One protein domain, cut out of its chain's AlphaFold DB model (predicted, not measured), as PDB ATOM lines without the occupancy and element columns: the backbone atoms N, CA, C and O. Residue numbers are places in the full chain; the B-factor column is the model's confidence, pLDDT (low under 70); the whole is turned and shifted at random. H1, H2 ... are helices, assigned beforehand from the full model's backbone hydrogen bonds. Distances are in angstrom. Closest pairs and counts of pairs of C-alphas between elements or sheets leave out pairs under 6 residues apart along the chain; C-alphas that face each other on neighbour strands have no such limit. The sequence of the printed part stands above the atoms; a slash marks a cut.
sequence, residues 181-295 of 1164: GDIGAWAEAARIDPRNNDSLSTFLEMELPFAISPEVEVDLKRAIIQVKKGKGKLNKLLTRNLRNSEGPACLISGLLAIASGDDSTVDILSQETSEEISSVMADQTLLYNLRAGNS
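Overview. This is residues 181 to 295 of the 1164 residues of an uncharacterized protein of Euryarchaeota archaeon (UniProt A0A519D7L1). The long helix H5 runs through the middle, with H7 side by side with it on one side and H3 of the helical hairpin H2-H3 on the opposite side. The short H6 packs on both H5 and H7, H4 packs on H3, and H1 packs on residues 276 to 280 of H7. The printed part has 115 residues with seven named helices, H1 to H7 in chain order, and no named strand: the class is all helix. It is compact, with a radius of gyration of the C-alphas of 13.1 A and spans of 40 by 35 by 24 A.

Arrangement. Begin at H7, residues 275 to 291, which touches H5, residues 247 to 260, at a shallow tilt of 15 degrees, the same way; their closest C-alphas, Leu 251 and Met 281, are 6.9 A apart. H6, residues 265 to 269, touches H5, its Thr 265 C-alpha 5.2 A from that of Ala 257. H1, residues 183 to 188, touches H7 with closest C-alphas Ala 187 and Ile 277, 5.7 A. H3, residues 214 to 229, is near H5 and forms a hairpin with H2, residues 197 to 204, at a shallow tilt of 23 degrees. H4, residues 240 to 243, touches H3 at C-alphas Val 216 and Asn 241, 5.7 A, the closest pair. Every O i to N i+4 pair is within hydrogen-bond range in H1, H2, H3 and H6, but 8 of 10 in H5 and 11 of 13 in H7; H4 is too short for one.

Along the chain. Find C-alpha 275 at (144.704, 172.586, 102.045); from there H7 runs 25.3 A to C-alpha 291 at (124.617, 172.810, 86.661). H3 measures 23.1 A and H5 21.0 A.

Size, cuts and confidence. The farthest C-alphas, Pro 214 and Ser 295, are 41.1 A apart. The printed part has no cut and no long link. Mean pLDDT of the printed part is 75.3, with residues 230 to 237 and 272 to 276 among those under 70.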
ATOM      1  N   GLY A 181     143.289 160.492 113.021       61.16
ATOM      2  CA  GLY A 181     143.112 159.760 111.760       61.16
ATOM      3  C   GLY A 181     143.594 160.581 110.555       61.16
ATOM      4  O   GLY A 181     143.716 161.798 110.650       61.16
ATOM      5  N   ASP A 182     143.862 159.920 109.425       71.81
ATOM      6  CA  ASP A 182     144.334 160.553 108.181       71.81
ATOM      7  C   ASP A 182     143.188 161.282 107.445       71.81
ATOM      8  O   ASP A 182     142.222 160.657 107.003       71.81
ATOM      9  N   ILE A 183     143.278 162.612 107.344       73.31
ATOM     10  CA  ILE A 183     142.257 163.485 106.735       73.31
ATOM     11  C   ILE A 183     142.354 163.479 105.200       73.31
ATOM     12  O   ILE A 183     141.326 163.621 104.533       73.31
ATOM     13  N   GLY A 184     143.544 163.261 104.630       72.69
ATOM     14  CA  GLY A 184     143.772 163.332 103.183       72.69
ATOM     15  C   GLY A 184     143.053 162.216 102.425       72.69
ATOM     16  O   GLY A 184     142.253 162.486 101.530       72.69
ATOM     17  N   ALA A 185     143.238 160.965 102.857       74.62
ATOM     18  CA  ALA A 185     142.573 159.805 102.254       74.62
ATOM     19  C   ALA A 185     141.034 159.874 102.353       74.62
ATOM     20  O   ALA A 185     140.313 159.361 101.496       74.62
ATOM     21  N   TRP A 186     140.513 160.526 103.398       84.44
ATOM     22  CA  TRP A 186     139.080 160.759 103.561       84.44
ATOM     23  C   TRP A 186     138.561 161.842 102.604       84.44
ATOM     24  O   TRP A 186     137.505 161.661 102.003       84.44
ATOM     25  N   ALA A 187     139.305 162.934 102.404       79.00
ATOM     26  CA  ALA A 187     138.934 163.985 101.456       79.00
ATOM     27  C   ALA A 187     138.925 163.483  99.999       79.00
ATOM     28  O   ALA A 187     138.013 163.813  99.244       79.00
ATOM     29  N   GLU A 188     139.874 162.629  99.605       78.88
ATOM     30  CA  GLU A 188     139.899 162.030  98.259       78.88
ATOM     31  C   GLU A 188     138.674 161.146  97.980       78.88
ATOM     32  O   GLU A 188     138.109 161.187  96.885       78.88
ATOM     33  N   ALA A 189     138.182 160.417  98.986       80.06
ATOM     34  CA  ALA A 189     136.959 159.620  98.867       80.06
ATOM     35  C   ALA A 189     135.692 160.470  98.618       80.06
ATOM     36  O   ALA A 189     134.658 159.937  98.216       80.06
ATOM     37  N   ALA A 190     135.766 161.791  98.819       81.06
ATOM     38  CA  ALA A 190     134.677 162.735  98.583       81.06
ATOM     39  C   ALA A 190     134.563 163.218  97.123       81.06
ATOM     40  O   ALA A 190     133.677 164.021  96.809       81.06
ATOM     41  N   ARG A 191     135.420 162.742  96.204       84.88
ATOM     42  CA  ARG A 191     135.361 163.048  94.757       84.88
ATOM     43  C   ARG A 191     134.240 162.285  94.037       84.88
ATOM     44  O   ARG A 191     134.450 161.566  93.063       84.88
ATOM     45  N   ILE A 192     133.019 162.467  94.525       84.88
ATOM     46  CA  ILE A 192     131.787 161.832  94.050       84.88
ATOM     47  C   ILE A 192     130.822 162.857  93.445       84.88
ATOM     48  O   ILE A 192     130.932 164.048  93.725       84.88
ATOM     49  N   ASP A 193     129.832 162.407  92.670       82.00
ATOM     50  CA  ASP A 193     128.682 163.251  92.315       82.00
ATOM     51  C   ASP A 193     127.669 163.272  93.478       82.00
ATOM     52  O   ASP A 193     127.075 162.231  93.777       82.00
ATOM     53  N   PRO A 194     127.409 164.428  94.122       79.00
ATOM     54  CA  PRO A 194     126.493 164.511  95.262       79.00
ATOM     55  C   PRO A 194     125.031 164.209  94.910       79.00
ATOM     56  O   PRO A 194     124.234 163.935  95.805       79.00
ATOM     57  N   ARG A 195     124.647 164.246  93.624       76.31
ATOM     58  CA  ARG A 195     123.302 163.832  93.178       76.31
ATOM     59  C   ARG A 195     123.148 162.310  93.081       76.31
ATOM     60  O   ARG A 195     122.018 161.827  93.018       76.31
ATOM     61  N   ASN A 196     124.245 161.551  93.098       80.12
ATOM     62  CA  ASN A 196     124.202 160.094  93.133       80.12
ATOM     63  C   ASN A 196     124.081 159.599  94.585       80.12
ATOM     64  O   ASN A 196     125.044 159.613  95.356       80.12
ATOM     65  N   ASN A 197     122.881 159.143  94.953       77.69
ATOM     66  CA  ASN A 197     122.564 158.709  96.317       77.69
ATOM     67  C   ASN A 197     123.430 157.533  96.799       77.69
ATOM     68  O   ASN A 197     123.739 157.465  97.990       77.69
ATOM     69  N   ASP A 198     123.833 156.626  95.907       77.50
ATOM     70  CA  ASP A 198     124.605 155.439  96.284       77.50
ATOM     71  C   ASP A 198     126.042 155.826  96.649       77.50
ATOM     72  O   ASP A 198     126.519 155.488  97.739       77.50
ATOM     73  N   SER A 199     126.689 156.637  95.807       80.00
ATOM     74  CA  SER A 199     128.032 157.175  96.062       80.00
ATOM     75  C   SER A 199     128.061 158.073  97.302       80.00
ATOM     76  O   SER A 199     128.942 157.926  98.150       80.00
ATOM     77  N   LEU A 200     127.055 158.942  97.469       83.00
ATOM     78  CA  LEU A 200     126.929 159.813  98.641       83.00
ATOM     79  C   LEU A 200     126.719 159.015  99.932       83.00
ATOM     80  O   LEU A 200     127.346 159.305 100.949       83.00
ATOM     81  N   SER A 201     125.862 157.990  99.909       79.25
ATOM     82  CA  SER A 201     125.623 157.162 101.094       79.25
ATOM     83  C   SER A 201     126.864 156.378 101.520       79.25
ATOM     84  O   SER A 201     127.119 156.265 102.716       79.25
ATOM     85  N   THR A 202     127.652 155.896 100.555       83.06
ATOM     86  CA  THR A 202     128.883 155.135 100.806       83.06
ATOM     87  C   THR A 202     129.944 156.010 101.474       83.06
ATOM     88  O   THR A 202     130.560 155.587 102.449       83.06
ATOM     89  N   PHE A 203     130.100 157.256 101.014       84.94
ATOM     90  CA  PHE A 203     131.021 158.221 101.618       84.94
ATOM     91  C   PHE A 203     130.622 158.597 103.055       84.94
ATOM     92  O   PHE A 203     131.454 158.585 103.961       84.94
ATOM     93  N   LEU A 204     129.334 158.877 103.299       81.75
ATOM     94  CA  LEU A 204     128.848 159.288 104.624       81.75
ATOM     95  C   LEU A 204     128.957 158.185 105.695       81.75
ATOM     96  O   LEU A 204     128.875 158.489 106.885       81.75
ATOM     97  N   GLU A 205     129.116 156.920 105.300       80.62
ATOM     98  CA  GLU A 205     129.288 155.782 106.214       80.62
ATOM     99  C   GLU A 205     130.744 155.501 106.607       80.62
ATOM    100  O   GLU A 205     130.978 154.668 107.486       80.62
ATOM    101  N   MET A 206     131.715 156.191 106.002       81.50
ATOM    102  CA  MET A 206     133.131 156.039 106.343       81.50
ATOM    103  C   MET A 206     133.430 156.501 107.777       81.50
ATOM    104  O   MET A 206     132.806 157.425 108.306       81.50
ATOM    105  N   GLU A 207     134.411 155.861 108.422       74.69
ATOM    106  CA  GLU A 207     134.862 156.286 109.749       74.69
ATOM    107  C   GLU A 207     135.523 157.669 109.675       74.69
ATOM    108  O   GLU A 207     136.421 157.906 108.870       74.69
ATOM    109  N   LEU A 208     135.073 158.584 110.536       78.50
ATOM    110  CA  LEU A 208     135.537 159.967 110.544       78.50
ATOM    111  C   LEU A 208     136.907 160.070 111.241       78.50
ATOM    112  O   LEU A 208     137.031 159.615 112.385       78.50
ATOM    113  N   PRO A 209     137.916 160.701 110.608       74.62
ATOM    114  CA  PRO A 209     139.258 160.829 111.182       74.62
ATOM    115  C   PRO A 209     139.357 161.872 112.311       74.62
ATOM    116  O   PRO A 209     140.396 161.980 112.954       74.62
ATOM    117  N   PHE A 210     138.278 162.614 112.587       75.25
ATOM    118  CA  PHE A 210     138.204 163.684 113.585       75.25
ATOM    119  C   PHE A 210     137.013 163.503 114.541       75.25
ATOM    120  O   PHE A 210     136.028 162.824 114.241       75.25
ATOM    121  N   ALA A 211     137.094 164.123 115.722       68.25
ATOM    122  CA  ALA A 211     136.016 164.096 116.707       68.25
ATOM    123  C   ALA A 211     134.895 165.080 116.336       68.25
ATOM    124  O   ALA A 211     135.149 166.229 115.985       68.25
ATOM    125  N   ILE A 212     133.645 164.635 116.467       72.69
ATOM    126  CA  ILE A 212     132.447 165.428 116.177       72.69
ATOM    127  C   ILE A 212     131.579 165.521 117.437       72.69
ATOM    128  O   ILE A 212     131.564 164.605 118.263       72.69
ATOM    129  N   SER A 213     130.846 166.625 117.593       72.69
ATOM    130  CA  SER A 213     129.908 166.786 118.703       72.69
ATOM    131  C   SER A 213     128.768 165.749 118.639       72.69
ATOM    132  O   SER A 213     128.317 165.378 117.549       72.69
ATOM    133  N   PRO A 214     128.232 165.295 119.790       68.94
ATOM    134  CA  PRO A 214     127.136 164.323 119.822       68.94
ATOM    135  C   PRO A 214     125.896 164.765 119.033       68.94
ATOM    136  O   PRO A 214     125.182 163.933 118.477       68.94
ATOM    137  N   GLU A 215     125.634 166.074 118.964       72.00
ATOM    138  CA  GLU A 215     124.501 166.624 118.219       72.00
ATOM    139  C   GLU A 215     124.670 166.476 116.702       72.00
ATOM    140  O   GLU A 215     123.723 166.097 116.010       72.00
ATOM    141  N   VAL A 216     125.880 166.724 116.191       75.81
ATOM    142  CA  VAL A 216     126.204 166.586 114.766       75.81
ATOM    143  C   VAL A 216     126.266 165.104 114.370       75.81
ATOM    144  O   VAL A 216     125.781 164.746 113.301       75.81
ATOM    145  N   GLU A 217     126.741 164.209 115.248       76.81
ATOM    146  CA  GLU A 217     126.745 162.751 115.007       76.81
ATOM    147  C   GLU A 217     125.319 162.182 114.849       76.81
ATOM    148  O   GLU A 217     125.058 161.323 114.000       76.81
ATOM    149  N   VAL A 218     124.367 162.663 115.657       77.25
ATOM    150  CA  VAL A 218     122.955 162.255 115.562       77.25
ATOM    151  C   VAL A 218     122.334 162.736 114.254       77.25
ATOM    152  O   VAL A 218     121.622 161.973 113.593       77.25
ATOM    153  N   ASP A 219     122.591 163.985 113.878       78.00
ATOM    154  CA  ASP A 219     122.060 164.550 112.643       78.00
ATOM    155  C   ASP A 219     122.676 163.885 111.401       78.00
ATOM    156  O   ASP A 219     121.937 163.555 110.471       78.00
ATOM    157  N   LEU A 220     123.971 163.550 111.430       80.44
ATOM    158  CA  LEU A 220     124.646 162.782 110.380       80.44
ATOM    159  C   LEU A 220     124.009 161.395 110.187       80.44
ATOM    160  O   LEU A 220     123.653 161.022 109.072       80.44
ATOM    161  N   LYS A 221     123.756 160.648 111.274       79.31
ATOM    162  CA  LYS A 221     123.067 159.342 111.192       79.31
ATOM    163  C   LYS A 221     121.657 159.459 110.617       79.31
ATOM    164  O   LYS A 221     121.213 158.571 109.889       79.31
ATOM    165  N   ARG A 222     120.934 160.545 110.916       78.81
ATOM    166  CA  ARG A 222     119.625 160.805 110.294       78.81
ATOM    167  C   ARG A 222     119.764 161.102 108.804       78.81
ATOM    168  O   ARG A 222     118.941 160.591 108.045       78.81
ATOM    169  N   ALA A 223     120.764 161.884 108.399       77.12
ATOM    170  CA  ALA A 223     121.034 162.191 106.997       77.12
ATOM    171  C   ALA A 223     121.355 160.913 106.201       77.12
ATOM    172  O   ALA A 223     120.693 160.658 105.199       77.12
ATOM    173  N   ILE A 224     122.231 160.035 106.708       79.88
ATOM    174  CA  ILE A 224     122.560 158.736 106.083       79.88
ATOM    175  C   ILE A 224     121.297 157.896 105.834       79.88
ATOM    176  O   ILE A 224     121.069 157.394 104.732       79.88
ATOM    177  N   ILE A 225     120.421 157.780 106.840       78.81
ATOM    178  CA  ILE A 225     119.162 157.028 106.716       78.81
ATOM    179  C   ILE A 225     118.227 157.658 105.671       78.81
ATOM    180  O   ILE A 225     117.471 156.939 105.014       78.81
ATOM    181  N   GLN A 226     118.225 158.986 105.540       77.00
ATOM    182  CA  GLN A 226     117.396 159.691 104.561       77.00
ATOM    183  C   GLN A 226     117.907 159.488 103.133       77.00
ATOM    184  O   GLN A 226     117.091 159.159 102.270       77.00
ATOM    185  N   VAL A 227     119.223 159.595 102.913       77.12
ATOM    186  CA  VAL A 227     119.864 159.345 101.611       77.12
ATOM    187  C   VAL A 227     119.597 157.903 101.159       77.12
ATOM    188  O   VAL A 227     119.047 157.697 100.080       77.12
ATOM    189  N   LYS A 228     119.813 156.902 102.029       76.75
ATOM    190  CA  LYS A 228     119.559 155.478 101.709       76.75
ATOM    191  C   LYS A 228     118.100 155.137 101.395       76.75
ATOM    192  O   LYS A 228     117.824 154.162 100.706       76.75
ATOM    193  N   LYS A 229     117.138 155.891 101.936       71.81
ATOM    194  CA  LYS A 229     115.705 155.629 101.708       71.81
ATOM    195  C   LYS A 229     115.177 156.220 100.403       71.81
ATOM    196  O   LYS A 229     114.052 155.882 100.035       71.81
ATOM    197  N   GLY A 230     115.918 157.118  99.749       60.22
ATOM    198  CA  GLY A 230     115.632 157.634  98.405       60.22
ATOM    199  C   GLY A 230     114.259 158.290  98.166       60.22
ATOM    200  O   GLY A 230     113.926 158.575  97.022       60.22
ATOM    201  N   LYS A 231     113.410 158.498  99.192       46.34
ATOM    202  CA  LYS A 231     111.996 158.928  99.025       46.34
ATOM    203  C   LYS A 231     111.472 159.916 100.086       46.34
ATOM    204  O   LYS A 231     110.263 160.108 100.212       46.34
ATOM    205  N   GLY A 232     112.345 160.547 100.872       47.50
ATOM    206  CA  GLY A 232     111.977 161.639 101.789       47.50
ATOM    207  C   GLY A 232     112.386 162.997 101.217       47.50
ATOM    208  O   GLY A 232     113.369 163.054 100.497       47.50
ATOM    209  N   LYS A 233     111.657 164.082 101.528       49.62
ATOM    210  CA  LYS A 233     112.018 165.459 101.122       49.62
ATOM    211  C   LYS A 233     113.500 165.741 101.433       49.62
ATOM    212  O   LYS A 233     113.824 165.962 102.599       49.62
ATOM    213  N   LEU A 234     114.348 165.746 100.401       54.69
ATOM    214  CA  LEU A 234     115.799 165.988 100.465       54.69
ATOM    215  C   LEU A 234     116.145 167.360 101.076       54.69
ATOM    216  O   LEU A 234     117.216 167.539 101.638       54.69
ATOM    217  N   ASN A 235     115.186 168.288 101.104       55.09
ATOM    218  CA  ASN A 235     115.290 169.648 101.651       55.09
ATOM    219  C   ASN A 235     115.504 169.715 103.185       55.09
ATOM    220  O   ASN A 235     115.322 170.770 103.788       55.09
ATOM    221  N   LYS A 236     115.774 168.590 103.861       60.00
ATOM    222  CA  LYS A 236     116.066 168.524 105.305       60.00
ATOM    223  C   LYS A 236     117.300 167.681 105.637       60.00
ATOM    224  O   LYS A 236     117.450 167.275 106.790       60.00
ATOM    225  N   LEU A 237     118.157 167.415 104.649       66.69
ATOM    226  CA  LEU A 237     119.445 166.760 104.881       66.69
ATOM    227  C   LEU A 237     120.382 167.644 105.714       66.69
ATOM    228  O   LEU A 237     121.067 167.148 106.604       66.69
ATOM    229  N   LEU A 238     120.351 168.956 105.473       73.56
ATOM    230  CA  LEU A 238     121.160 169.934 106.186       73.56
ATOM    231  C   LEU A 238     120.416 170.453 107.430       73.56
ATOM    232  O   LEU A 238     119.556 171.332 107.358       73.56
ATOM    233  N   THR A 239     120.702 169.890 108.604       74.69
ATOM    234  CA  THR A 239     120.201 170.445 109.872       74.69
ATOM    235  C   THR A 239     121.037 171.649 110.307       74.69
ATOM    236  O   THR A 239     122.173 171.824 109.878       74.69
ATOM    237  N   ARG A 240     120.504 172.483 111.216       74.81
ATOM    238  CA  ARG A 240     121.220 173.659 111.752       74.81
ATOM    239  C   ARG A 240     122.611 173.311 112.300       74.81
ATOM    240  O   ARG A 240     123.529 174.106 112.154       74.81
ATOM    241  N   ASN A 241     122.753 172.135 112.904       75.75
ATOM    242  CA  ASN A 241     124.008 171.691 113.500       75.75
ATOM    243  C   ASN A 241     125.006 171.206 112.441       75.75
ATOM    244  O   ASN A 241     126.186 171.507 112.557       75.75
ATOM    245  N   LEU A 242     124.535 170.527 111.388       75.25
ATOM    246  CA  LEU A 242     125.368 170.160 110.235       75.25
ATOM    247  C   LEU A 242     125.779 171.387 109.410       75.25
ATOM    248  O   LEU A 242     126.866 171.411 108.860       75.25
ATOM    249  N   ARG A 243     124.940 172.424 109.343       75.50
ATOM    250  CA  ARG A 243     125.243 173.670 108.622       75.50
ATOM    251  C   ARG A 243     126.329 174.509 109.297       75.50
ATOM    252  O   ARG A 243     127.094 175.175 108.617       75.50
ATOM    253  N   ASN A 244     126.375 174.472 110.627       75.00
ATOM    254  CA  ASN A 244     127.328 175.226 111.442       75.00
ATOM    255  C   ASN A 244     128.562 174.394 111.826       75.00
ATOM    256  O   ASN A 244     129.256 174.739 112.780       75.00
ATOM    257  N   SER A 245     128.790 173.252 111.174       73.88
ATOM    258  CA  SER A 245     129.975 172.441 111.439       73.88
ATOM    259  C   SER A 245     131.224 173.193 110.985       73.88
ATOM    260  O   SER A 245     131.217 173.709 109.876       73.88
ATOM    261  N   GLU A 246     132.274 173.223 111.806       69.62
ATOM    262  CA  GLU A 246     133.554 173.870 111.487       69.62
ATOM    263  C   GLU A 246     134.648 172.826 111.203       69.62
ATOM    264  O   GLU A 246     134.586 171.684 111.675       69.62
ATOM    265  N   GLY A 247     135.670 173.222 110.439       74.00
ATOM    266  CA  GLY A 247     136.813 172.374 110.102       74.00
ATOM    267  C   GLY A 247     136.487 171.314 109.033       74.00
ATOM    268  O   GLY A 247     135.704 171.579 108.123       74.00
ATOM    269  N   PRO A 248     137.062 170.099 109.101       72.75
ATOM    270  CA  PRO A 248     136.917 169.094 108.040       72.75
ATOM    271  C   PRO A 248     135.475 168.584 107.849       72.75
ATOM    272  O   PRO A 248     135.140 168.027 106.805       72.75
ATOM    273  N   ALA A 249     134.579 168.831 108.810       74.75
ATOM    274  CA  ALA A 249     133.155 168.526 108.697       74.75
ATOM    275  C   ALA A 249     132.411 169.382 107.644       74.75
ATOM    276  O   ALA A 249     131.360 168.949 107.168       74.75
ATOM    277  N   CYS A 250     132.953 170.541 107.235       81.19
ATOM    278  CA  CYS A 250     132.350 171.407 106.211       81.19
ATOM    279  C   CYS A 250     132.207 170.720 104.842       81.19
ATOM    280  O   CYS A 250     131.292 171.026 104.082       81.19
ATOM    281  N   LEU A 251     133.067 169.746 104.528       81.94
ATOM    282  CA  LEU A 251     132.949 168.955 103.300       81.94
ATOM    283  C   LEU A 251     131.639 168.151 103.278       81.94
ATOM    284  O   LEU A 251     130.952 168.084 102.261       81.94
ATOM    285  N   ILE A 252     131.240 167.597 104.426       82.06
ATOM    286  CA  ILE A 252     129.980 166.856 104.564       82.06
ATOM    287  C   ILE A 252     128.787 167.798 104.385       82.06
ATOM    288  O   ILE A 252     127.818 167.449 103.709       82.06
ATOM    289  N   SER A 253     128.846 168.992 104.978       82.25
ATOM    290  CA  SER A 253     127.767 169.972 104.868       82.25
ATOM    291  C   SER A 253     127.636 170.513 103.442       82.25
ATOM    292  O   SER A 253     126.515 170.602 102.943       82.25
ATOM    293  N   GLY A 254     128.750 170.757 102.745       80.88
ATOM    294  CA  GLY A 254     128.779 171.148 101.334       80.88
ATOM    295  C   GLY A 254     128.163 170.098 100.404       80.88
ATOM    296  O   GLY A 254     127.270 170.416  99.620       80.88
ATOM    297  N   LEU A 255     128.554 168.826 100.535       84.06
ATOM    298  CA  LEU A 255     127.999 167.735  99.719       84.06
ATOM    299  C   LEU A 255     126.496 167.529  99.963       84.06
ATOM    300  O   LEU A 255     125.726 167.357  99.015       84.06
ATOM    301  N   LEU A 256     126.052 167.581 101.225       82.06
ATOM    302  CA  LEU A 256     124.631 167.484 101.571       82.06
ATOM    303  C   LEU A 256     123.832 168.694 101.067       82.06
ATOM    304  O   LEU A 256     122.688 168.522 100.640       82.06
ATOM    305  N   ALA A 257     124.420 169.895 101.081       81.00
ATOM    306  CA  ALA A 257     123.809 171.099 100.526       81.00
ATOM    307  C   ALA A 257     123.578 170.953  99.012       81.00
ATOM    308  O   ALA A 257     122.435 171.110  98.575       81.00
ATOM    309  N   ILE A 258     124.587 170.500  98.249       79.50
ATOM    310  CA  ILE A 258     124.456 170.211  96.806       79.50
ATOM    311  C   ILE A 258     123.374 169.151  96.549       79.50
ATOM    312  O   ILE A 258     122.514 169.341  95.688       79.50
ATOM    313  N   ALA A 259     123.378 168.048  97.306       78.62
ATOM    314  CA  ALA A 259     122.404 166.962  97.158       78.62
ATOM    315  C   ALA A 259     120.955 167.404  97.460       78.62
ATOM    316  O   ALA A 259     119.998 166.876  96.892       78.62
ATOM    317  N   SER A 260     120.787 168.378  98.358       75.12
ATOM    318  CA  SER A 260     119.488 168.940  98.751       75.12
ATOM    319  C   SER A 260     119.020 170.139  97.917       75.12
ATOM    320  O   SER A 260     117.842 170.493  98.012       75.12
ATOM    321  N   GLY A 261     119.902 170.733  97.104       70.44
ATOM    322  CA  GLY A 261     119.636 171.966  96.356       70.44
ATOM    323  C   GLY A 261     119.423 173.185  97.260       70.44
ATOM    324  O   GLY A 261     118.516 173.970  97.009       70.44
ATOM    325  N   ASP A 262     120.188 173.299  98.350       74.81
ATOM    326  CA  ASP A 262     120.088 174.414  99.304       74.81
ATOM    327  C   ASP A 262     120.827 175.658  98.773       74.81
ATOM    328  O   ASP A 262     121.978 175.565  98.342       74.81
ATOM    329  N   ASP A 263     120.201 176.835  98.848       71.81
ATOM    330  CA  ASP A 263     120.765 178.102  98.353       71.81
ATOM    331  C   ASP A 263     122.090 178.481  99.041       71.81
ATOM    332  O   ASP A 263     122.909 179.202  98.479       71.81
ATOM    333  N   SER A 264     122.338 177.961 100.247       71.94
ATOM    334  CA  SER A 264     123.580 178.217 100.994       71.94
ATOM    335  C   SER A 264     124.782 177.374 100.585       71.94
ATOM    336  O   SER A 264     125.825 177.439 101.231       71.94
ATOM    337  N   THR A 265     124.659 176.591  99.514       77.38
ATOM    338  CA  THR A 265     125.735 175.733  99.005       77.38
ATOM    339  C   THR A 265     127.023 176.523  98.743       77.38
ATOM    340  O   THR A 265     128.086 176.119  99.203       77.38
ATOM    341  N   VAL A 266     126.942 177.686  98.090       75.00
ATOM    342  CA  VAL A 266     128.125 178.509  97.765       75.00
ATOM    343  C   VAL A 266     128.778 179.095  99.026       75.00
ATOM    344  O   VAL A 266     130.003 179.104  99.144       75.00
ATOM    345  N   ASP A 267     127.974 179.516 100.006       76.38
ATOM    346  CA  ASP A 267     128.462 180.071 101.279       76.38
ATOM    347  C   ASP A 267     129.164 179.015 102.146       76.38
ATOM    348  O   ASP A 267     130.098 179.322 102.881       76.38
ATOM    349  N   ILE A 268     128.713 177.758 102.081       76.69
ATOM    350  CA  ILE A 268     129.313 176.638 102.820       76.69
ATOM    351  C   ILE A 268     130.598 176.169 102.133       76.69
ATOM    352  O   ILE A 268     131.595 175.906 102.804       76.69
ATOM    353  N   LEU A 269     130.592 176.089 100.797       75.31
ATOM    354  CA  LEU A 269     131.747 175.638 100.020       75.31
ATOM    355  C   LEU A 269     132.917 176.641 100.028       75.31
ATOM    356  O   LEU A 269     134.048 176.251  99.753       75.31
ATOM    357  N   SER A 270     132.658 177.908 100.370       72.44
ATOM    358  CA  SER A 270     133.655 178.989 100.427       72.44
ATOM    359  C   SER A 270     134.307 179.193 101.803       72.44
ATOM    360  O   SER A 270     135.120 180.104 101.963       72.44
ATOM    361  N   GLN A 271     133.987 178.362 102.799       74.00
ATOM    362  CA  GLN A 271     134.601 178.440 104.129       74.00
ATOM    363  C   GLN A 271     136.064 177.959 104.118       74.00
ATOM    364  O   GLN A 271     136.399 176.961 103.476       74.00
ATOM    365  N   GLU A 272     136.939 178.646 104.865       59.28
ATOM    366  CA  GLU A 272     138.356 178.273 105.002       59.28
ATOM    367  C   GLU A 272     138.505 176.898 105.680       59.28
ATOM    368  O   GLU A 272     138.007 176.662 106.782       59.28
ATOM    369  N   THR A 273     139.201 175.980 105.007       64.81
ATOM    370  CA  THR A 273     139.427 174.585 105.429       64.81
ATOM    371  C   THR A 273     140.896 174.190 105.210       64.81
ATOM    372  O   THR A 273     141.694 175.013 104.759       64.81
ATOM    373  N   SER A 274     141.296 172.961 105.567       67.44
ATOM    374  CA  SER A 274     142.667 172.487 105.312       67.44
ATOM    375  C   SER A 274     142.978 172.448 103.809       67.44
ATOM    376  O   SER A 274     142.080 172.259 102.982       67.44
ATOM    377  N   GLU A 275     144.260 172.599 103.449       66.81
ATOM    378  CA  GLU A 275     144.704 172.586 102.045       66.81
ATOM    379  C   GLU A 275     144.234 171.319 101.306       66.81
ATOM    380  O   GLU A 275     143.843 171.410 100.143       66.81
ATOM    381  N   GLU A 276     144.148 170.171 101.994       66.56
ATOM    382  CA  GLU A 276     143.724 168.890 101.409       66.56
ATOM    383  C   GLU A 276     142.238 168.865 100.994       66.56
ATOM    384  O   GLU A 276     141.884 168.226 100.005       66.56
ATOM    385  N   ILE A 277     141.359 169.587 101.701       74.50
ATOM    386  CA  ILE A 277     139.901 169.610 101.456       74.50
ATOM    387  C   ILE A 277     139.514 170.703 100.452       74.50
ATOM    388  O   ILE A 277     138.555 170.543  99.688       74.50
ATOM    389  N   SER A 278     140.274 171.801 100.417       76.06
ATOM    390  CA  SER A 278     139.978 172.965  99.574       76.06
ATOM    391  C   SER A 278     139.905 172.624  98.078       76.06
ATOM    392  O   SER A 278     139.056 173.152  97.360       76.06
ATOM    393  N   SER A 279     140.727 171.674  97.620       80.00
ATOM    394  CA  SER A 279     140.757 171.209  96.229       80.00
ATOM    395  C   SER A 279     139.441 170.549  95.788       80.00
ATOM    396  O   SER A 279     138.880 170.907  94.751       80.00
ATOM    397  N   VAL A 280     138.902 169.634  96.601       81.00
ATOM    398  CA  VAL A 280     137.645 168.922  96.321       81.00
ATOM    399  C   VAL A 280     136.455 169.876  96.404       81.00
ATOM    400  O   VAL A 280     135.555 169.812  95.572       81.00
ATOM    401  N   MET A 281     136.467 170.808  97.359       79.75
ATOM    402  CA  MET A 281     135.419 171.826  97.502       79.75
ATOM    403  C   MET A 281     135.372 172.777  96.299       79.75
ATOM    404  O   MET A 281     134.285 173.111  95.824       79.75
ATOM    405  N   ALA A 282     136.531 173.161  95.754       80.88
ATOM    406  CA  ALA A 282     136.609 173.970  94.539       80.88
ATOM    407  C   ALA A 282     136.038 173.233  93.314       80.88
ATOM    408  O   ALA A 282     135.228 173.804  92.580       80.88
ATOM    409  N   ASP A 283     136.386 171.953  93.129       82.00
ATOM    410  CA  ASP A 283     135.851 171.120  92.040       82.00
ATOM    411  C   ASP A 283     134.320 170.922  92.177       82.00
ATOM    412  O   ASP A 283     133.585 171.018  91.193       82.00
ATOM    413  N   GLN A 284     133.804 170.732  93.397       84.06
ATOM    414  CA  GLN A 284     132.357 170.641  93.663       84.06
ATOM    415  C   GLN A 284     131.623 171.972  93.427       84.06
ATOM    416  O   GLN A 284     130.498 171.985  92.922       84.06
ATOM    417  N   THR A 285     132.263 173.102  93.738       82.81
ATOM    418  CA  THR A 285     131.724 174.445  93.464       82.81
ATOM    419  C   THR A 285     131.620 174.696  91.960       82.81
ATOM    420  O   THR A 285     130.606 175.206  91.480       82.81
ATOM    421  N   LEU A 286     132.639 174.285  91.196       82.19
ATOM    422  CA  LEU A 286     132.641 174.359  89.736       82.19
ATOM    423  C   LEU A 286     131.489 173.539  89.135       82.19
ATOM    424  O   LEU A 286     130.753 174.046  88.288       82.19
ATOM    425  N   LEU A 287     131.276 172.311  89.623       83.44
ATOM    426  CA  LEU A 287     130.179 171.445  89.177       83.44
ATOM    427  C   LEU A 287     128.806 172.059  89.470       83.44
ATOM    428  O   LEU A 287     127.905 172.007  88.629       83.44
ATOM    429  N   TYR A 288     128.640 172.639  90.660       82.75
ATOM    430  CA  TYR A 288     127.401 173.302  91.056       82.75
ATOM    431  C   TYR A 288     127.081 174.496  90.145       82.75
ATOM    432  O   TYR A 288     125.963 174.589  89.639       82.75
ATOM    433  N   ASN A 289     128.068 175.356  89.875       81.69
ATOM    434  CA  ASN A 289     127.895 176.538  89.027       81.69
ATOM    435  C   ASN A 289     127.539 176.176  87.577       81.69
ATOM    436  O   ASN A 289     126.624 176.778  87.013       81.69
ATOM    437  N   LEU A 290     128.187 175.155  87.003       80.69
ATOM    438  CA  LEU A 290     127.860 174.661  85.659       80.69
ATOM    439  C   LEU A 290     126.420 174.134  85.597       80.69
ATOM    440  O   LEU A 290     125.651 174.513  84.718       80.69
ATOM    441  N   ARG A 291     125.996 173.333  86.583       79.56
ATOM    442  CA  ARG A 291     124.617 172.810  86.661       79.56
ATOM    443  C   ARG A 291     123.559 173.883  86.929       79.56
ATOM    444  O   ARG A 291     122.387 173.649  86.641       79.56
ATOM    445  N   ALA A 292     123.950 175.022  87.493       74.81
ATOM    446  CA  ALA A 292     123.087 176.182  87.692       74.81
ATOM    447  C   ALA A 292     122.968 177.072  86.434       74.81
ATOM    448  O   ALA A 292     122.216 178.045  86.459       74.81
ATOM    449  N   GLY A 293     123.672 176.737  85.343       68.56
ATOM    450  CA  GLY A 293     123.610 177.444  84.060       68.56
ATOM    451  C   GLY A 293     124.667 178.535  83.869       68.56
ATOM    452  O   GLY A 293     124.543 179.327  82.939       68.56
ATOM    453  N   ASN A 294     125.696 178.606  84.722       76.75
ATOM    454  CA  ASN A 294     126.817 179.524  84.525       76.75
ATOM    455  C   ASN A 294     127.891 178.872  83.638       76.75
ATOM    456  O   ASN A 294     128.493 177.874  84.035       76.75
ATOM    457  N   SER A 295     128.143 179.440  82.456       69.19
ATOM    458  CA  SER A 295     129.093 178.909  81.477       69.19
ATOM    459  C   SER A 295     130.556 179.256  81.775       69.19
ATOM    460  O   SER A 295     131.431 178.526  81.332       69.19
TER     461      SER A 295